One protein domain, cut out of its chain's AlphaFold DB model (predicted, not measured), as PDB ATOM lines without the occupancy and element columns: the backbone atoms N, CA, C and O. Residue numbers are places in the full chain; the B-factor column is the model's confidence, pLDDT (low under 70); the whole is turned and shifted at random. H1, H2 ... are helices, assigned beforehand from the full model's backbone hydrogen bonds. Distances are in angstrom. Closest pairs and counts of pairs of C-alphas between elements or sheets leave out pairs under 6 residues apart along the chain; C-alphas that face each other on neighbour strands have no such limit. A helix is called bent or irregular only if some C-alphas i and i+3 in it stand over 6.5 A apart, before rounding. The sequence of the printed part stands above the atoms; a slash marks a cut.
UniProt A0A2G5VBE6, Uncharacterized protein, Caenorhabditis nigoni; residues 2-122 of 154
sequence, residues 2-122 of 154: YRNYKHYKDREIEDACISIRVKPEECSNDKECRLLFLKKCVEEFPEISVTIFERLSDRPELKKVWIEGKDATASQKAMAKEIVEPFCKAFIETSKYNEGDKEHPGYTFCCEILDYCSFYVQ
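This is residues 2 to 122 of the 154 residues of an uncharacterized protein of Caenorhabditis nigoni (UniProt A0A2G5VBE6). Three helices that cross one another, H3, H5 and H7, make the core, with the last residues of H2 packed on one side of it and H4 side by side with H7 on the other. H1 lies off at one end, near H2 and H3 but touching no helix, and a long link folds back from it to H2; H5 is sharply kinked, and residues 59 to 64 stick out. The printed part has 121 residues with seven named helices, H1 to H7 in order, and no named strand: the class is all helix. The whole is compact, with a radius of gyration of the C-alphas of 15.1 A and spans of 39 by 38 by 28 A.

H1, residues 2 to 18, begins at C-alpha 2 (41.621, -25.639, -18.400) and is 24.9 A long. H2, residues 30 to 44, is 21.0 A long. H3, residues 47 to 57, measures 16.0 A and begins at C-alpha 47 (30.336, -23.936, -3.085). H4, residues 60 to 70, measures 16.5 A. H5, residues 74 to 92, measures 21.3 A; it has a kink of 75 degrees near residue 84 and is irregular, with C-alphas 83 and 86 7.5 A apart. H6 is residues 95 to 98. H7, residues 105 to 113, measures 10.6 A and ends at C-alpha 113 (45.397, -19.124, 10.112).

H3 touches H7 about perpendicular, at 77 degrees; their closest C-alphas, of Phe 53 and Gly 106, are 5.1 A apart. H5 touches H3 with residues 87 to 91 alone, closest at the C-alphas of Ser 49 and Phe 91, 5.4 A. H5 touches H7 at 35.3 degrees, only just a steep tilt, closest at the C-alphas of Cys 88 and Cys 110, 5.5 A. H4 touches H7 at a shallow tilt of 29 degrees, the same way, closest at the C-alphas of Lys 70 and Ile 113, 5.0 A. H2 touches H5 with residues 39 to 43 alone, closest at the C-alphas of Glu 43 and Ala 90, 6.1 A. H2 and H3 touch only at the corner, and only just, with 3 pairs of C-alphas within 8 A, closest at Val 42 and Ile 48, 6.0 A. H1 is close to H2 but not clearly touching, closest at the C-alphas of Cys 17 and Cys 41, 5.4 A. H6 is close to H3 but not clearly touching, closest at the C-alphas of Val 50 and Lys 96, 7.4 A. Among the pairs apart are H1 and H5, and H2 and H4. In H2 and H7 every O i to N i+4 pair is within hydrogen-bond range; in H1 12 of 13 are, in H3 6 of 7, in H4 4 of 7 and in H5 12 of 15, while H6 is too short for such a pair.

The two C-alphas farthest apart, of Asn 4 and Tyr 120, are 41.8 A apart. The printed part has no cut. The link from H1 to H2, 11 residues, is long. Mean pLDDT of the printed part is 73.4, and 34 residues are under 70, among them 2 to 16, 62 to 70 and 118 to 122.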
ATOM      1  N   TYR A   2      41.927 -26.057 -19.788       29.47
ATOM      2  CA  TYR A   2      41.621 -25.639 -18.400       29.47
ATOM      3  C   TYR A   2      41.140 -24.179 -18.215       29.47
ATOM      4  O   TYR A   2      40.254 -23.907 -17.412       29.47
ATOM      5  N   ARG A   3      41.688 -23.229 -18.987       30.11
ATOM      6  CA  ARG A   3      41.377 -21.791 -18.856       30.11
ATOM      7  C   ARG A   3      39.935 -21.431 -19.260       30.11
ATOM      8  O   ARG A   3      39.353 -20.528 -18.676       30.11
ATOM      9  N   ASN A   4      39.359 -22.160 -20.220       32.97
ATOM     10  CA  ASN A   4      37.989 -21.930 -20.698       32.97
ATOM     11  C   ASN A   4      36.933 -22.582 -19.790       32.97
ATOM     12  O   ASN A   4      35.839 -22.048 -19.670       32.97
ATOM     13  N   TYR A   5      37.269 -23.691 -19.120       34.38
ATOM     14  CA  TYR A   5      36.377 -24.344 -18.154       34.38
ATOM     15  C   TYR A   5      36.239 -23.520 -16.863       34.38
ATOM     16  O   TYR A   5      35.132 -23.333 -16.368       34.38
ATOM     17  N   LYS A   6      37.353 -22.935 -16.383       41.81
ATOM     18  CA  LYS A   6      37.380 -21.996 -15.244       41.81
ATOM     19  C   LYS A   6      36.448 -20.798 -15.503       41.81
ATOM     20  O   LYS A   6      35.519 -20.572 -14.743       41.81
ATOM     21  N   HIS A   7      36.575 -20.156 -16.669       39.97
ATOM     22  CA  HIS A   7      35.715 -19.033 -17.079       39.97
ATOM     23  C   HIS A   7      34.222 -19.369 -17.266       39.97
ATOM     24  O   HIS A   7      33.390 -18.464 -17.208       39.97
ATOM     25  N   TYR A   8      33.873 -20.627 -17.547       41.28
ATOM     26  CA  TYR A   8      32.480 -21.060 -17.691       41.28
ATOM     27  C   TYR A   8      31.808 -21.205 -16.321       41.28
ATOM     28  O   TYR A   8      30.770 -20.594 -16.082       41.28
ATOM     29  N   LYS A   9      32.466 -21.913 -15.394       49.88
ATOM     30  CA  LYS A   9      31.985 -22.103 -14.017       49.88
ATOM     31  C   LYS A   9      31.936 -20.781 -13.238       49.88
ATOM     32  O   LYS A   9      31.027 -20.556 -12.449       49.88
ATOM     33  N   ASP A  10      32.874 -19.878 -13.526       51.72
ATOM     34  CA  ASP A  10      32.929 -18.533 -12.951       51.72
ATOM     35  C   ASP A  10      31.710 -17.665 -13.325       51.72
ATOM     36  O   ASP A  10      31.244 -16.902 -12.482       51.72
ATOM     37  N   ARG A  11      31.170 -17.802 -14.550       55.75
ATOM     38  CA  ARG A  11      29.953 -17.091 -14.988       55.75
ATOM     39  C   ARG A  11      28.677 -17.703 -14.432       55.75
ATOM     40  O   ARG A  11      27.795 -16.971 -14.022       55.75
ATOM     41  N   GLU A  12      28.607 -19.028 -14.355       57.81
ATOM     42  CA  GLU A  12      27.455 -19.736 -13.782       57.81
ATOM     43  C   GLU A  12      27.260 -19.399 -12.289       57.81
ATOM     44  O   GLU A  12      26.136 -19.247 -11.817       57.81
ATOM     45  N   ILE A  13      28.366 -19.187 -11.565       57.94
ATOM     46  CA  ILE A  13      28.379 -18.706 -10.178       57.94
ATOM     47  C   ILE A  13      27.944 -17.235 -10.070       57.94
ATOM     48  O   ILE A  13      27.141 -16.895  -9.200       57.94
ATOM     49  N   GLU A  14      28.458 -16.354 -10.936       60.22
ATOM     50  CA  GLU A  14      28.032 -14.946 -10.968       60.22
ATOM     51  C   GLU A  14      26.539 -14.831 -11.308       60.22
ATOM     52  O   GLU A  14      25.813 -14.120 -10.615       60.22
ATOM     53  N   ASP A  15      26.057 -15.603 -12.282       65.56
ATOM     54  CA  ASP A  15      24.652 -15.646 -12.693       65.56
ATOM     55  C   ASP A  15      23.735 -16.211 -11.590       65.56
ATOM     56  O   ASP A  15      22.620 -15.712 -11.406       65.56
ATOM     57  N   ALA A  16      24.207 -17.178 -10.790       64.75
ATOM     58  CA  ALA A  16      23.484 -17.672  -9.614       64.75
ATOM     59  C   ALA A  16      23.329 -16.582  -8.535       64.75
ATOM     60  O   ALA A  16      22.233 -16.391  -7.996       64.75
ATOM     61  N   CYS A  17      24.385 -15.798  -8.283       70.25
ATOM     62  CA  CYS A  17      24.337 -14.675  -7.342       70.25
ATOM     63  C   CYS A  17      23.444 -13.523  -7.819       70.25
ATOM     64  O   CYS A  17      22.860 -12.835  -6.985       70.25
ATOM     65  N   ILE A  18      23.317 -13.279  -9.131       68.81
ATOM     66  CA  ILE A  18      22.525 -12.157  -9.685       68.81
ATOM     67  C   ILE A  18      21.044 -12.233  -9.277       68.81
ATOM     68  O   ILE A  18      20.367 -11.205  -9.196       68.81
ATOM     69  N   SER A  19      20.537 -13.428  -8.961       68.06
ATOM     70  CA  SER A  19      19.171 -13.617  -8.455       68.06
ATOM     71  C   SER A  19      18.933 -13.009  -7.060       68.06
ATOM     72  O   SER A  19      17.785 -12.750  -6.680       68.06
ATOM     73  N   ILE A  20      19.999 -12.717  -6.307       73.00
ATOM     74  CA  ILE A  20      19.932 -12.199  -4.941       73.00
ATOM     75  C   ILE A  20      19.690 -10.694  -4.963       73.00
ATOM     76  O   ILE A  20      20.532  -9.897  -5.377       73.00
ATOM     77  N   ARG A  21      18.530 -10.280  -4.446       68.12
ATOM     78  CA  ARG A  21      18.228  -8.861  -4.243       68.12
ATOM     79  C   ARG A  21      18.778  -8.367  -2.907       68.12
ATOM     80  O   ARG A  21      18.341  -8.811  -1.846       68.12
ATOM     81  N   VAL A  22      19.660  -7.373  -2.965       70.25
ATOM     82  CA  VAL A  22      19.993  -6.513  -1.818       70.25
ATOM     83  C   VAL A  22      19.007  -5.355  -1.799       70.25
ATOM     84  O   VAL A  22      18.829  -4.673  -2.810       70.25
ATOM     85  N   LYS A  23      18.318  -5.148  -0.674       74.19
ATOM     86  CA  LYS A  23      17.415  -4.000  -0.542       74.19
ATOM     87  C   LYS A  23      18.246  -2.739  -0.268       74.19
ATOM     88  O   LYS A  23      19.189  -2.812   0.513       74.19
ATOM     89  N   PRO A  24      17.875  -1.577  -0.831       61.12
ATOM     90  CA  PRO A  24      18.607  -0.326  -0.613       61.12
ATOM     91  C   PRO A  24      18.573   0.159   0.847       61.12
ATOM     92  O   PRO A  24      19.380   0.991   1.227       61.12
ATOM     93  N   GLU A  25      17.663  -0.368   1.672       72.94
ATOM     94  CA  GLU A  25      17.569  -0.074   3.110       72.94
ATOM     95  C   GLU A  25      18.593  -0.854   3.957       72.94
ATOM     96  O   GLU A  25      18.801  -0.528   5.121       72.94
ATOM     97  N   GLU A  26      19.227  -1.891   3.397       71.69
ATOM     98  CA  GLU A  26      20.145  -2.777   4.128       71.69
ATOM     99  C   GLU A  26      21.617  -2.336   4.045       71.69
ATOM    100  O   GLU A  26      22.473  -2.955   4.673       71.69
ATOM    101  N   CYS A  27      21.942  -1.298   3.269       78.25
ATOM    102  CA  CYS A  27      23.314  -0.822   3.102       78.25
ATOM    103  C   CYS A  27      23.370   0.694   2.863       78.25
ATOM    104  O   CYS A  27      22.535   1.256   2.160       78.25
ATOM    105  N   SER A  28      24.373   1.362   3.442       78.81
ATOM    106  CA  SER A  28      24.514   2.827   3.382       78.81
ATOM    107  C   SER A  28      25.418   3.289   2.231       78.81
ATOM    108  O   SER A  28      25.285   4.401   1.718       78.81
ATOM    109  N   ASN A  29      26.347   2.436   1.790       83.50
ATOM    110  CA  ASN A  29      27.312   2.748   0.734       83.50
ATOM    111  C   ASN A  29      27.557   1.562  -0.221       83.50
ATOM    112  O   ASN A  29      27.312   0.410   0.127       83.50
ATOM    113  N   ASP A  30      28.099   1.838  -1.418       76.94
ATOM    114  CA  ASP A  30      28.333   0.829  -2.472       76.94
ATOM    115  C   ASP A  30      29.215  -0.344  -2.009       76.94
ATOM    116  O   ASP A  30      28.950  -1.497  -2.345       76.94
ATOM    117  N   LYS A  31      30.238  -0.079  -1.184       79.38
ATOM    118  CA  LYS A  31      31.130  -1.131  -0.667       79.38
ATOM    119  C   LYS A  31      30.384  -2.082   0.262       79.38
ATOM    120  O   LYS A  31      30.542  -3.294   0.151       79.38
ATOM    121  N   GLU A  32      29.570  -1.532   1.152       80.31
ATOM    122  CA  GLU A  32      28.736  -2.280   2.084       80.31
ATOM    123  C   GLU A  32      27.660  -3.077   1.340       80.31
ATOM    124  O   GLU A  32      27.489  -4.260   1.618       80.31
ATOM    125  N   CYS A  33      27.024  -2.493   0.318       79.12
ATOM    126  CA  CYS A  33      26.064  -3.209  -0.524       79.12
ATOM    127  C   CYS A  33      26.713  -4.391  -1.260       79.12
ATOM    128  O   CYS A  33      26.142  -5.480  -1.301       79.12
ATOM    129  N   ARG A  34      27.925  -4.212  -1.805       78.69
ATOM    130  CA  ARG A  34      28.687  -5.298  -2.447       78.69
ATOM    131  C   ARG A  34      29.073  -6.391  -1.457       78.69
ATOM    132  O   ARG A  34      28.997  -7.570  -1.794       78.69
ATOM    133  N   LEU A  35      29.483  -6.014  -0.249       77.50
ATOM    134  CA  LEU A  35      29.863  -6.968   0.790       77.50
ATOM    135  C   LEU A  35      28.647  -7.752   1.299       77.50
ATOM    136  O   LEU A  35      28.729  -8.966   1.472       77.50
ATOM    137  N   LEU A  36      27.502  -7.086   1.459       81.38
ATOM    138  CA  LEU A  36      26.245  -7.714   1.851       81.38
ATOM    139  C   LEU A  36      25.702  -8.647   0.760       81.38
ATOM    140  O   LEU A  36      25.242  -9.744   1.071       81.38
ATOM    141  N   PHE A  37      25.804  -8.247  -0.511       82.81
ATOM    142  CA  PHE A  37      25.499  -9.106  -1.657       82.81
ATOM    143  C   PHE A  37      26.355 -10.375  -1.649       82.81
ATOM    144  O   PHE A  37      25.824 -11.480  -1.726       82.81
ATOM    145  N   LEU A  38      27.677 -10.219  -1.499       76.69
ATOM    146  CA  LEU A  38      28.615 -11.340  -1.440       76.69
ATOM    147  C   LEU A  38      28.307 -12.271  -0.270       76.69
ATOM    148  O   LEU A  38      28.293 -13.485  -0.453       76.69
ATOM    149  N   LYS A  39      28.015 -11.714   0.910       81.19
ATOM    150  CA  LYS A  39      27.636 -12.493   2.089       81.19
ATOM    151  C   LYS A  39      26.385 -13.330   1.826       81.19
ATOM    152  O   LYS A  39      26.433 -14.541   2.004       81.19
ATOM    153  N   LYS A  40      25.305 -12.703   1.345       83.06
ATOM    154  CA  LYS A  40      24.058 -13.408   1.015       83.06
ATOM    155  C   LYS A  40      24.276 -14.472  -0.061       83.06
ATOM    156  O   LYS A  40      23.710 -15.551   0.040       83.06
ATOM    157  N   CYS A  41      25.120 -14.201  -1.057       82.25
ATOM    158  CA  CYS A  41      25.401 -15.194  -2.089       82.25
ATOM    159  C   CYS A  41      26.159 -16.409  -1.575       82.25
ATOM    160  O   CYS A  41      25.837 -17.536  -1.933       82.25
ATOM    161  N   VAL A  42      27.147 -16.189  -0.719       79.94
ATOM    162  CA  VAL A  42      27.944 -17.273  -0.151       79.94
ATOM    163  C   VAL A  42      27.141 -18.091   0.870       79.94
ATOM    164  O   VAL A  42      27.371 -19.290   0.983       79.94
ATOM    165  N   GLU A  43      26.171 -17.479   1.555       80.50
ATOM    166  CA  GLU A  43      25.201 -18.189   2.403       80.50
ATOM    167  C   GLU A  43      24.228 -19.053   1.582       80.50
ATOM    168  O   GLU A  43      23.942 -20.180   1.975       80.50
ATOM    169  N   GLU A  44      23.742 -18.558   0.440       82.06
ATOM    170  CA  GLU A  44      22.819 -19.308  -0.427       82.06
ATOM    171  C   GLU A  44      23.537 -20.414  -1.225       82.06
ATOM    172  O   GLU A  44      22.993 -21.493  -1.454       82.06
ATOM    173  N   PHE A  45      24.787 -20.165  -1.627       81.75
ATOM    174  CA  PHE A  45      25.595 -21.073  -2.437       81.75
ATOM    175  C   PHE A  45      26.987 -21.279  -1.814       81.75
ATOM    176  O   PHE A  45      27.973 -20.669  -2.248       81.75
ATOM    177  N   PRO A  46      27.118 -22.193  -0.837       79.50
ATOM    178  CA  PRO A  46      28.369 -22.395  -0.111       79.50
ATOM    179  C   PRO A  46      29.557 -22.788  -1.000       79.50
ATOM    180  O   PRO A  46      30.684 -22.365  -0.747       79.50
ATOM    181  N   GLU A  47      29.319 -23.518  -2.096       81.06
ATOM    182  CA  GLU A  47      30.336 -23.936  -3.085       81.06
ATOM    183  C   GLU A  47      31.068 -22.755  -3.757       81.06
ATOM    184  O   GLU A  47      32.181 -22.898  -4.272       81.06
ATOM    185  N   ILE A  48      30.496 -21.550  -3.706       80.00
ATOM    186  CA  ILE A  48      31.164 -20.331  -4.174       80.00
ATOM    187  C   ILE A  48      32.399 -20.027  -3.321       80.00
ATOM    188  O   ILE A  48      33.420 -19.583  -3.854       80.00
ATOM    189  N   SER A  49      32.346 -20.307  -2.015       80.81
ATOM    190  CA  SER A  49      33.465 -20.065  -1.098       80.81
ATOM    191  C   SER A  49      34.728 -20.827  -1.518       80.81
ATOM    192  O   SER A  49      35.815 -20.252  -1.488       80.81
ATOM    193  N   VAL A  50      34.591 -22.062  -2.020       82.75
ATOM    194  CA  VAL A  50      35.694 -22.882  -2.557       82.75
ATOM    195  C   VAL A  50      36.404 -22.126  -3.674       82.75
ATOM    196  O   VAL A  50      37.602 -21.856  -3.591       82.75
ATOM    197  N   THR A  51      35.636 -21.696  -4.676       80.06
ATOM    198  CA  THR A  51      36.161 -20.993  -5.854       80.06
ATOM    199  C   THR A  51      36.791 -19.650  -5.469       80.06
ATOM    200  O   THR A  51      37.833 -19.267  -6.004       80.06
ATOM    201  N   ILE A  52      36.190 -18.927  -4.518       80.56
ATOM    202  CA  ILE A  52      36.748 -17.677  -3.990       80.56
ATOM    203  C   ILE A  52      38.114 -17.937  -3.350       80.56
ATOM    204  O   ILE A  52      39.073 -17.239  -3.680       80.56
ATOM    205  N   PHE A  53      38.239 -18.946  -2.485       83.19
ATOM    206  CA  PHE A  53      39.508 -19.257  -1.826       83.19
ATOM    207  C   PHE A  53      40.586 -19.730  -2.804       83.19
ATOM    208  O   PHE A  53      41.737 -19.310  -2.676       83.19
ATOM    209  N   GLU A  54      40.234 -20.516  -3.822       83.75
ATOM    210  CA  GLU A  54      41.158 -20.876  -4.904       83.75
ATOM    211  C   GLU A  54      41.677 -19.630  -5.636       83.75
ATOM    212  O   GLU A  54      42.886 -19.464  -5.811       83.75
ATOM    213  N   ARG A  55      40.784 -18.706  -6.017       80.31
ATOM    214  CA  ARG A  55      41.170 -17.453  -6.690       80.31
ATOM    215  C   ARG A  55      42.003 -16.537  -5.794       80.31
ATOM    216  O   ARG A  55      42.901 -15.857  -6.291       80.31
ATOM    217  N   LEU A  56      41.700 -16.478  -4.498       78.94
ATOM    218  CA  LEU A  56      42.469 -15.690  -3.532       78.94
ATOM    219  C   LEU A  56      43.869 -16.280  -3.316       78.94
ATOM    220  O   LEU A  56      44.825 -15.520  -3.199       78.94
ATOM    221  N   SER A  57      44.004 -17.606  -3.319       78.38
ATOM    222  CA  SER A  57      45.299 -18.293  -3.231       78.38
ATOM    223  C   SER A  57      46.180 -18.055  -4.462       78.38
ATOM    224  O   SER A  57      47.381 -17.816  -4.336       78.38
ATOM    225  N   ASP A  58      45.571 -18.016  -5.652       81.38
ATOM    226  CA  ASP A  58      46.259 -17.741  -6.923       81.38
ATOM    227  C   ASP A  58      46.841 -16.311  -6.989       81.38
ATOM    228  O   ASP A  58      47.671 -16.004  -7.848       81.38
ATOM    229  N   ARG A  59      46.425 -15.406  -6.086       76.56
ATOM    230  CA  ARG A  59      46.958 -14.041  -6.023       76.56
ATOM    231  C   ARG A  59      48.314 -14.033  -5.302       76.56
ATOM    232  O   ARG A  59      48.367 -14.241  -4.086       76.56
ATOM    233  N   PRO A  60      49.415 -13.672  -5.987       69.62
ATOM    234  CA  PRO A  60      50.752 -13.677  -5.391       69.62
ATOM    235  C   PRO A  60      50.899 -12.673  -4.239       69.62
ATOM    236  O   PRO A  60      51.702 -12.888  -3.334       69.62
ATOM    237  N   GLU A  61      50.110 -11.598  -4.248       73.25
ATOM    238  CA  GLU A  61      50.081 -10.593  -3.180       73.25
ATOM    239  C   GLU A  61      49.511 -11.157  -1.881       73.25
ATOM    240  O   GLU A  61      50.063 -10.930  -0.805       73.25
ATOM    241  N   LEU A  62      48.447 -11.956  -1.985       69.56
ATOM    242  CA  LEU A  62      47.829 -12.564  -0.818       69.56
ATOM    243  C   LEU A  62      48.720 -13.658  -0.251       69.56
ATOM    244  O   LEU A  62      48.753 -13.799   0.961       69.56
ATOM    245  N   LYS A  63      49.516 -14.366  -1.068       67.69
ATOM    246  CA  LYS A  63      50.456 -15.412  -0.611       67.69
ATOM    247  C   LYS A  63      51.343 -14.968   0.564       67.69
ATOM    248  O   LYS A  63      51.625 -15.778   1.441       67.69
ATOM    249  N   LYS A  64      51.734 -13.688   0.615       67.00
ATOM    250  CA  LYS A  64      52.462 -13.100   1.755       67.00
ATOM    251  C   LYS A  64      51.581 -12.942   2.994       67.00
ATOM    252  O   LYS A  64      51.995 -13.343   4.072       67.00
ATOM    253  N   VAL A  65      50.345 -12.476   2.816       69.62
ATOM    254  CA  VAL A  65      49.322 -12.374   3.872       69.62
ATOM    255  C   VAL A  65      49.031 -13.737   4.509       69.62
ATOM    256  O   VAL A  65      48.827 -13.808   5.714       69.62
ATOM    257  N   TRP A  66      49.059 -14.833   3.745       68.06
ATOM    258  CA  TRP A  66      48.890 -16.184   4.298       68.06
ATOM    259  C   TRP A  66      50.059 -16.627   5.181       68.06
ATOM    260  O   TRP A  66      49.849 -17.305   6.181       68.06
ATOM    261  N   ILE A  67      51.285 -16.250   4.813       63.66
ATOM    262  CA  ILE A  67      52.499 -16.575   5.574       63.66
ATOM    263  C   ILE A  67      52.560 -15.713   6.841       63.66
ATOM    264  O   ILE A  67      52.715 -16.246   7.932       63.66
ATOM    265  N   GLU A  68      52.348 -14.405   6.707       69.06
ATOM    266  CA  GLU A  68      52.339 -13.448   7.821       69.06
ATOM    267  C   GLU A  68      51.139 -13.654   8.760       69.06
ATOM    268  O   GLU A  68      51.239 -13.453   9.967       69.06
ATOM    269  N   GLY A  69      50.002 -14.105   8.222       67.19
ATOM    270  CA  GLY A  69      48.791 -14.395   8.983       67.19
ATOM    271  C   GLY A  69      48.953 -15.553   9.966       67.19
ATOM    272  O   GLY A  69      48.289 -15.559  11.005       67.19
ATOM    273  N   LYS A  70      49.858 -16.505   9.693       69.50
ATOM    274  CA  LYS A  70      50.161 -17.601  10.633       69.50
ATOM    275  C   LYS A  70      50.747 -17.078  11.947       69.50
ATOM    276  O   LYS A  70      50.382 -17.588  13.005       69.50
ATOM    277  N   ASP A  71      51.548 -16.017  11.875       73.75
ATOM    278  CA  ASP A  71      52.201 -15.380  13.024       73.75
ATOM    279  C   ASP A  71      51.386 -14.211  13.616       73.75
ATOM    280  O   ASP A  71      51.842 -13.518  14.528       73.75
ATOM    281  N   ALA A  72      50.167 -13.972  13.117       75.44
ATOM    282  CA  ALA A  72      49.316 -12.892  13.599       75.44
ATOM    283  C   ALA A  72      48.884 -13.107  15.060       75.44
ATOM    284  O   ALA A  72      48.542 -14.210  15.492       75.44
ATOM    285  N   THR A  73      48.836 -12.013  15.822       76.62
ATOM    286  CA  THR A  73      48.348 -12.027  17.209       76.62
ATOM    287  C   THR A  73      46.863 -12.403  17.283       76.62
ATOM    288  O   THR A  73      46.097 -12.182  16.344       76.62
ATOM    289  N   ALA A  74      46.419 -12.912  18.437       73.25
ATOM    290  CA  ALA A  74      45.019 -13.297  18.646       73.25
ATOM    291  C   ALA A  74      44.023 -12.150  18.371       73.25
ATOM    292  O   ALA A  74      42.934 -12.393  17.856       73.25
ATOM    293  N   SER A  75      44.397 -10.898  18.659       72.06
ATOM    294  CA  SER A  75      43.563  -9.722  18.378       72.06
ATOM    295  C   SER A  75      43.447  -9.420  16.879       72.06
ATOM    296  O   SER A  75      42.364  -9.093  16.400       72.06
ATOM    297  N   GLN A  76      44.532  -9.577  16.116       74.56
ATOM    298  CA  GLN A  76      44.518  -9.422  14.657       74.56
ATOM    299  C   GLN A  76      43.706 -10.530  13.985       74.56
ATOM    300  O   GLN A  76      42.902 -10.249  13.095       74.56
ATOM    301  N   LYS A  77      43.852 -11.773  14.459       73.56
ATOM    302  CA  LYS A  77      43.031 -12.902  14.009       73.56
ATOM    303  C   LYS A  77      41.548 -12.673  14.307       73.56
ATOM    304  O   LYS A  77      40.722 -12.969  13.454       73.56
ATOM    305  N   ALA A  78      41.203 -12.087  15.457       73.38
ATOM    306  CA  ALA A  78      39.816 -11.776  15.808       73.38
ATOM    307  C   ALA A  78      39.173 -10.750  14.857       73.38
ATOM    308  O   ALA A  78      38.056 -10.972  14.397       73.38
ATOM    309  N   MET A  79      39.886  -9.673  14.505       72.50
ATOM    310  CA  MET A  79      39.389  -8.692  13.527       72.50
ATOM    311  C   MET A  79      39.247  -9.296  12.126       72.50
ATOM    312  O   MET A  79      38.251  -9.066  11.443       72.50
ATOM    313  N   ALA A  80      40.229 -10.094  11.694       73.94
ATOM    314  CA  ALA A  80      40.158 -10.782  10.409       73.94
ATOM    315  C   ALA A  80      38.987 -11.771  10.371       73.94
ATOM    316  O   ALA A  80      38.280 -11.844   9.366       73.94
ATOM    317  N   LYS A  81      38.752 -12.479  11.484       78.19
ATOM    318  CA  LYS A  81      37.668 -13.444  11.636       78.19
ATOM    319  C   LYS A  81      36.306 -12.805  11.382       78.19
ATOM    320  O   LYS A  81      35.574 -13.374  10.596       78.19
ATOM    321  N   GLU A  82      35.985 -11.636  11.938       76.06
ATOM    322  CA  GLU A  82      34.677 -10.989  11.689       76.06
ATOM    323  C   GLU A  82      34.398 -10.738  10.200       76.06
ATOM    324  O   GLU A  82      33.283 -10.933   9.720       76.06
ATOM    325  N   ILE A  83      35.419 -10.322   9.450       74.06
ATOM    326  CA  ILE A  83      35.267  -9.966   8.033       74.06
ATOM    327  C   ILE A  83      35.068 -11.220   7.176       74.06
ATOM    328  O   ILE A  83      34.288 -11.221   6.221       74.06
ATOM    329  N   VAL A  84      35.794 -12.288   7.502       79.88
ATOM    330  CA  VAL A  84      35.869 -13.499   6.674       79.88
ATOM    331  C   VAL A  84      35.014 -14.652   7.197       79.88
ATOM    332  O   VAL A  84      34.856 -15.654   6.505       79.88
ATOM    333  N   GLU A  85      34.413 -14.501   8.378       82.31
ATOM    334  CA  GLU A  85      33.499 -15.453   9.005       82.31
ATOM    335  C   GLU A  85      32.410 -15.972   8.062       82.31
ATOM    336  O   GLU A  85      32.285 -17.192   7.983       82.31
ATOM    337  N   PRO A  86      31.664 -15.146   7.299       80.31
ATOM    338  CA  PRO A  86      30.641 -15.684   6.402       80.31
ATOM    339  C   PRO A  86      31.226 -16.597   5.316       80.31
ATOM    340  O   PRO A  86      30.623 -17.607   4.966       80.31
ATOM    341  N   PHE A  87      32.432 -16.293   4.830       83.38
ATOM    342  CA  PHE A  87      33.113 -17.112   3.827       83.38
ATOM    343  C   PHE A  87      33.653 -18.410   4.423       83.38
ATOM    344  O   PHE A  87      33.521 -19.468   3.812       83.38
ATOM    345  N   CYS A  88      34.233 -18.346   5.622       85.50
ATOM    346  CA  CYS A  88      34.719 -19.530   6.324       85.50
ATOM    347  C   CYS A  88      33.581 -20.450   6.766       85.50
ATOM    348  O   CYS A  88      33.713 -21.666   6.653       85.50
ATOM    349  N   LYS A  89      32.456 -19.883   7.213       85.38
ATOM    350  CA  LYS A  89      31.246 -20.631   7.556       85.38
ATOM    351  C   LYS A  89      30.697 -21.379   6.342       85.38
ATOM    352  O   LYS A  89      30.462 -22.576   6.422       85.38
ATOM    353  N   ALA A  90      30.567 -20.701   5.208       84.38
ATOM    354  CA  ALA A  90      30.146 -21.360   3.981       84.38
ATOM    355  C   ALA A  90      31.144 -22.433   3.529       84.38
ATOM    356  O   ALA A  90      30.733 -23.514   3.126       84.38
ATOM    357  N   PHE A  91      32.454 -22.191   3.657       85.31
ATOM    358  CA  PHE A  91      33.470 -23.171   3.271       85.31
ATOM    359  C   PHE A  91      33.363 -24.481   4.051       85.31
ATOM    360  O   PHE A  91      33.411 -25.548   3.439       85.31
ATOM    361  N   ILE A  92      33.168 -24.426   5.372       84.19
ATOM    362  CA  ILE A  92      33.022 -25.646   6.186       84.19
ATOM    363  C   ILE A  92      31.731 -26.422   5.884       84.19
ATOM    364  O   ILE A  92      31.642 -27.605   6.196       84.19
ATOM    365  N   GLU A  93      30.741 -25.782   5.258       84.06
ATOM    366  CA  GLU A  93      29.501 -26.424   4.808       84.06
ATOM    367  C   GLU A  93      29.656 -27.099   3.426       84.06
ATOM    368  O   GLU A  93      28.776 -27.847   3.002       84.06
ATOM    369  N   THR A  94      30.777 -26.889   2.724       82.94
ATOM    370  CA  THR A  94      30.997 -27.444   1.376       82.94
ATOM    371  C   THR A  94      31.454 -28.897   1.362       82.94
ATOM    372  O   THR A  94      32.029 -29.428   2.317       82.94
ATOM    373  N   SER A  95      31.262 -29.542   0.209       80.06
ATOM    374  CA  SER A  95      31.785 -30.883  -0.062       80.06
ATOM    375  C   SER A  95      33.306 -30.964   0.113       80.06
ATOM    376  O   SER A  95      33.800 -31.914   0.710       80.06
ATOM    377  N   LYS A  96      34.045 -29.929  -0.306       79.81
ATOM    378  CA  LYS A  96      35.514 -29.877  -0.236       79.81
ATOM    379  C   LYS A  96      36.068 -29.936   1.181       79.81
ATOM    380  O   LYS A  96      37.078 -30.595   1.417       79.81
ATOM    381  N   TYR A  97      35.397 -29.292   2.133       80.44
ATOM    382  CA  TYR A  97      35.758 -29.423   3.541       80.44
ATOM    383  C   TYR A  97      35.446 -30.829   4.075       80.44
ATOM    384  O   TYR A  97      36.277 -31.437   4.748       80.44
ATOM    385  N   ASN A  98      34.277 -31.374   3.720       79.81
ATOM    386  CA  ASN A  98      33.836 -32.704   4.151       79.81
ATOM    387  C   ASN A  98      34.677 -33.851   3.561       79.81
ATOM    388  O   ASN A  98      34.841 -34.885   4.204       79.81
ATOM    389  N   GLU A  99      35.251 -33.658   2.372       83.81
ATOM    390  CA  GLU A  99      36.238 -34.558   1.757       83.81
ATOM    391  C   GLU A  99      37.557 -34.614   2.552       83.81
ATOM    392  O   GLU A  99      38.367 -35.517   2.344       83.81
ATOM    393  N   GLY A 100      37.770 -33.685   3.492       77.25
ATOM    394  CA  GLY A 100      38.966 -33.633   4.326       77.25
ATOM    395  C   GLY A 100      40.195 -33.107   3.587       77.25
ATOM    396  O   GLY A 100      41.318 -33.424   3.986       77.25
ATOM    397  N   ASP A 101      40.000 -32.319   2.526       80.25
ATOM    398  CA  ASP A 101      41.089 -31.719   1.757       80.25
ATOM    399  C   ASP A 101      41.753 -30.580   2.548       80.25
ATOM    400  O   ASP A 101      41.335 -29.419   2.523       80.25
ATOM    401  N   LYS A 102      42.804 -30.940   3.291       79.75
ATOM    402  CA  LYS A 102      43.585 -30.010   4.120       79.75
ATOM    403  C   LYS A 102      44.528 -29.126   3.308       79.75
ATOM    404  O   LYS A 102      45.012 -28.127   3.834       79.75
ATOM    405  N   GLU A 103      44.806 -29.500   2.059       80.56
ATOM    406  CA  GLU A 103      45.664 -28.730   1.155       80.56
ATOM    407  C   GLU A 103      44.882 -27.617   0.450       80.56
ATOM    408  O   GLU A 103      45.475 -26.686  -0.104       80.56
ATOM    409  N   HIS A 104      43.547 -27.672   0.510       84.19
ATOM    410  CA  HIS A 104      42.702 -26.637  -0.051       84.19
ATOM    411  C   HIS A 104      42.972 -25.280   0.627       84.19
ATOM    412  O   HIS A 104      42.948 -25.181   1.860       84.19
ATOM    413  N   PRO A 105      43.137 -24.184  -0.136       82.19
ATOM    414  CA  PRO A 105      43.441 -22.873   0.435       82.19
ATOM    415  C   PRO A 105      42.376 -22.393   1.426       82.19
ATOM    416  O   PRO A 105      42.710 -21.795   2.441       82.19
ATOM    417  N   GLY A 106      41.099 -22.706   1.199       82.50
ATOM    418  CA  GLY A 106      40.039 -22.406   2.171       82.50
ATOM    419  C   GLY A 106      40.275 -23.063   3.536       82.50
ATOM    420  O   GLY A 106      40.055 -22.430   4.568       82.50
ATOM    421  N   TYR A 107      40.814 -24.288   3.553       82.81
ATOM    422  CA  TYR A 107      41.156 -24.997   4.784       82.81
ATOM    423  C   TYR A 107      42.340 -24.328   5.482       82.81
ATOM    424  O   TYR A 107      42.252 -24.003   6.665       82.81
ATOM    425  N   THR A 108      43.422 -24.033   4.758       83.44
ATOM    426  CA  THR A 108      44.574 -23.316   5.329       83.44
ATOM    427  C   THR A 108      44.159 -21.961   5.920       83.44
ATOM    428  O   THR A 108      44.627 -21.588   6.992       83.44
ATOM    429  N   PHE A 109      43.243 -21.232   5.279       83.56
ATOM    430  CA  PHE A 109      42.838 -19.902   5.746       83.56
ATOM    431  C   PHE A 109      42.008 -19.991   7.009       83.56
ATOM    432  O   PHE A 109      42.324 -19.411   8.046       83.56
ATOM    433  N   CYS A 110      40.903 -20.719   6.892       85.06
ATOM    434  CA  CYS A 110      39.877 -20.718   7.901       85.06
ATOM    435  C   CYS A 110      40.331 -21.567   9.082       85.06
ATOM    436  O   CYS A 110      40.152 -21.161  10.223       85.06
ATOM    437  N   CYS A 111      40.979 -22.704   8.833       83.38
ATOM    438  CA  CYS A 111      41.381 -23.618   9.889       83.38
ATOM    439  C   CYS A 111      42.775 -23.322  10.459       83.38
ATOM    440  O   CYS A 111      42.893 -23.281  11.676       83.38
ATOM    441  N   GLU A 112      43.821 -23.121   9.643       82.81
ATOM    442  CA  GLU A 112      45.193 -22.959  10.178       82.81
ATOM    443  C   GLU A 112      45.528 -21.525  10.595       82.81
ATOM    444  O   GLU A 112      46.237 -21.314  11.577       82.81
ATOM    445  N   ILE A 113      45.066 -20.528   9.838       80.75
ATOM    446  CA  ILE A 113      45.397 -19.124  10.112       80.75
ATOM    447  C   ILE A 113      44.433 -18.541  11.143       80.75
ATOM    448  O   ILE A 113      44.866 -17.938  12.125       80.75
ATOM    449  N   LEU A 114      43.131 -18.729  10.930       80.06
ATOM    450  CA  LEU A 114      42.082 -18.109  11.744       80.06
ATOM    451  C   LEU A 114      41.559 -18.988  12.879       80.06
ATOM    452  O   LEU A 114      40.698 -18.537  13.635       80.06
ATOM    453  N   ASP A 115      42.042 -20.229  12.988       77.25
ATOM    454  CA  ASP A 115      41.607 -21.202  13.996       77.25
ATOM    455  C   ASP A 115      40.073 -21.418  14.019       77.25
ATOM    456  O   ASP A 115      39.508 -21.876  15.013       77.25
ATOM    457  N   TYR A 116      39.370 -21.125  12.916       78.00
ATOM    458  CA  TYR A 116      37.904 -21.184  12.816       78.00
ATOM    459  C   TYR A 116      37.376 -22.615  12.959       78.00
ATOM    460  O   TYR A 116      36.314 -22.841  13.530       78.00
ATOM    461  N   CYS A 117      38.145 -23.590  12.473       76.00
ATOM    462  CA  CYS A 117      37.802 -25.014  12.536       76.00
ATOM    463  C   CYS A 117      38.188 -25.669  13.869       76.00
ATOM    464  O   CYS A 117      37.991 -26.872  14.041       76.00
ATOM    465  N   SER A 118      38.770 -24.913  14.804       69.88
ATOM    466  CA  SER A 118      39.102 -25.436  16.121       69.88
ATOM    467  C   SER A 118      37.827 -25.643  16.939       69.88
ATOM    468  O   SER A 118      36.975 -24.760  17.045       69.88
ATOM    469  N   PHE A 119      37.713 -26.817  17.562       60.38
ATOM    470  CA  PHE A 119      36.578 -27.240  18.390       60.38
ATOM    471  C   PHE A 119      36.180 -26.211  19.464       60.38
ATOM    472  O   PHE A 119      35.004 -26.056  19.783       60.38
ATOM    473  N   TYR A 120      37.155 -25.460  19.981       54.50
ATOM    474  CA  TYR A 120      36.965 -24.451  21.026       54.50
ATOM    475  C   TYR A 120      36.223 -23.192  20.565       54.50
ATOM    476  O   TYR A 120      35.734 -22.437  21.400       54.50
ATOM    477  N   VAL A 121      36.150 -22.945  19.256       62.16
ATOM    478  CA  VAL A 121      35.568 -21.721  18.687       62.16
ATOM    479  C   VAL A 121      34.081 -21.896  18.364       62.16
ATOM    480  O   VAL A 121      33.362 -20.914  18.173       62.16
ATOM    481  N   GLN A 122      33.587 -23.135  18.349       63.69
ATOM    482  CA  GLN A 122      32.183 -23.417  18.086       63.69
ATOM    483  C   GLN A 122      31.307 -22.976  19.270       63.69
ATOM    484  O   GLN A 122      31.570 -23.306  20.426       63.69
TER     485      GLN A 122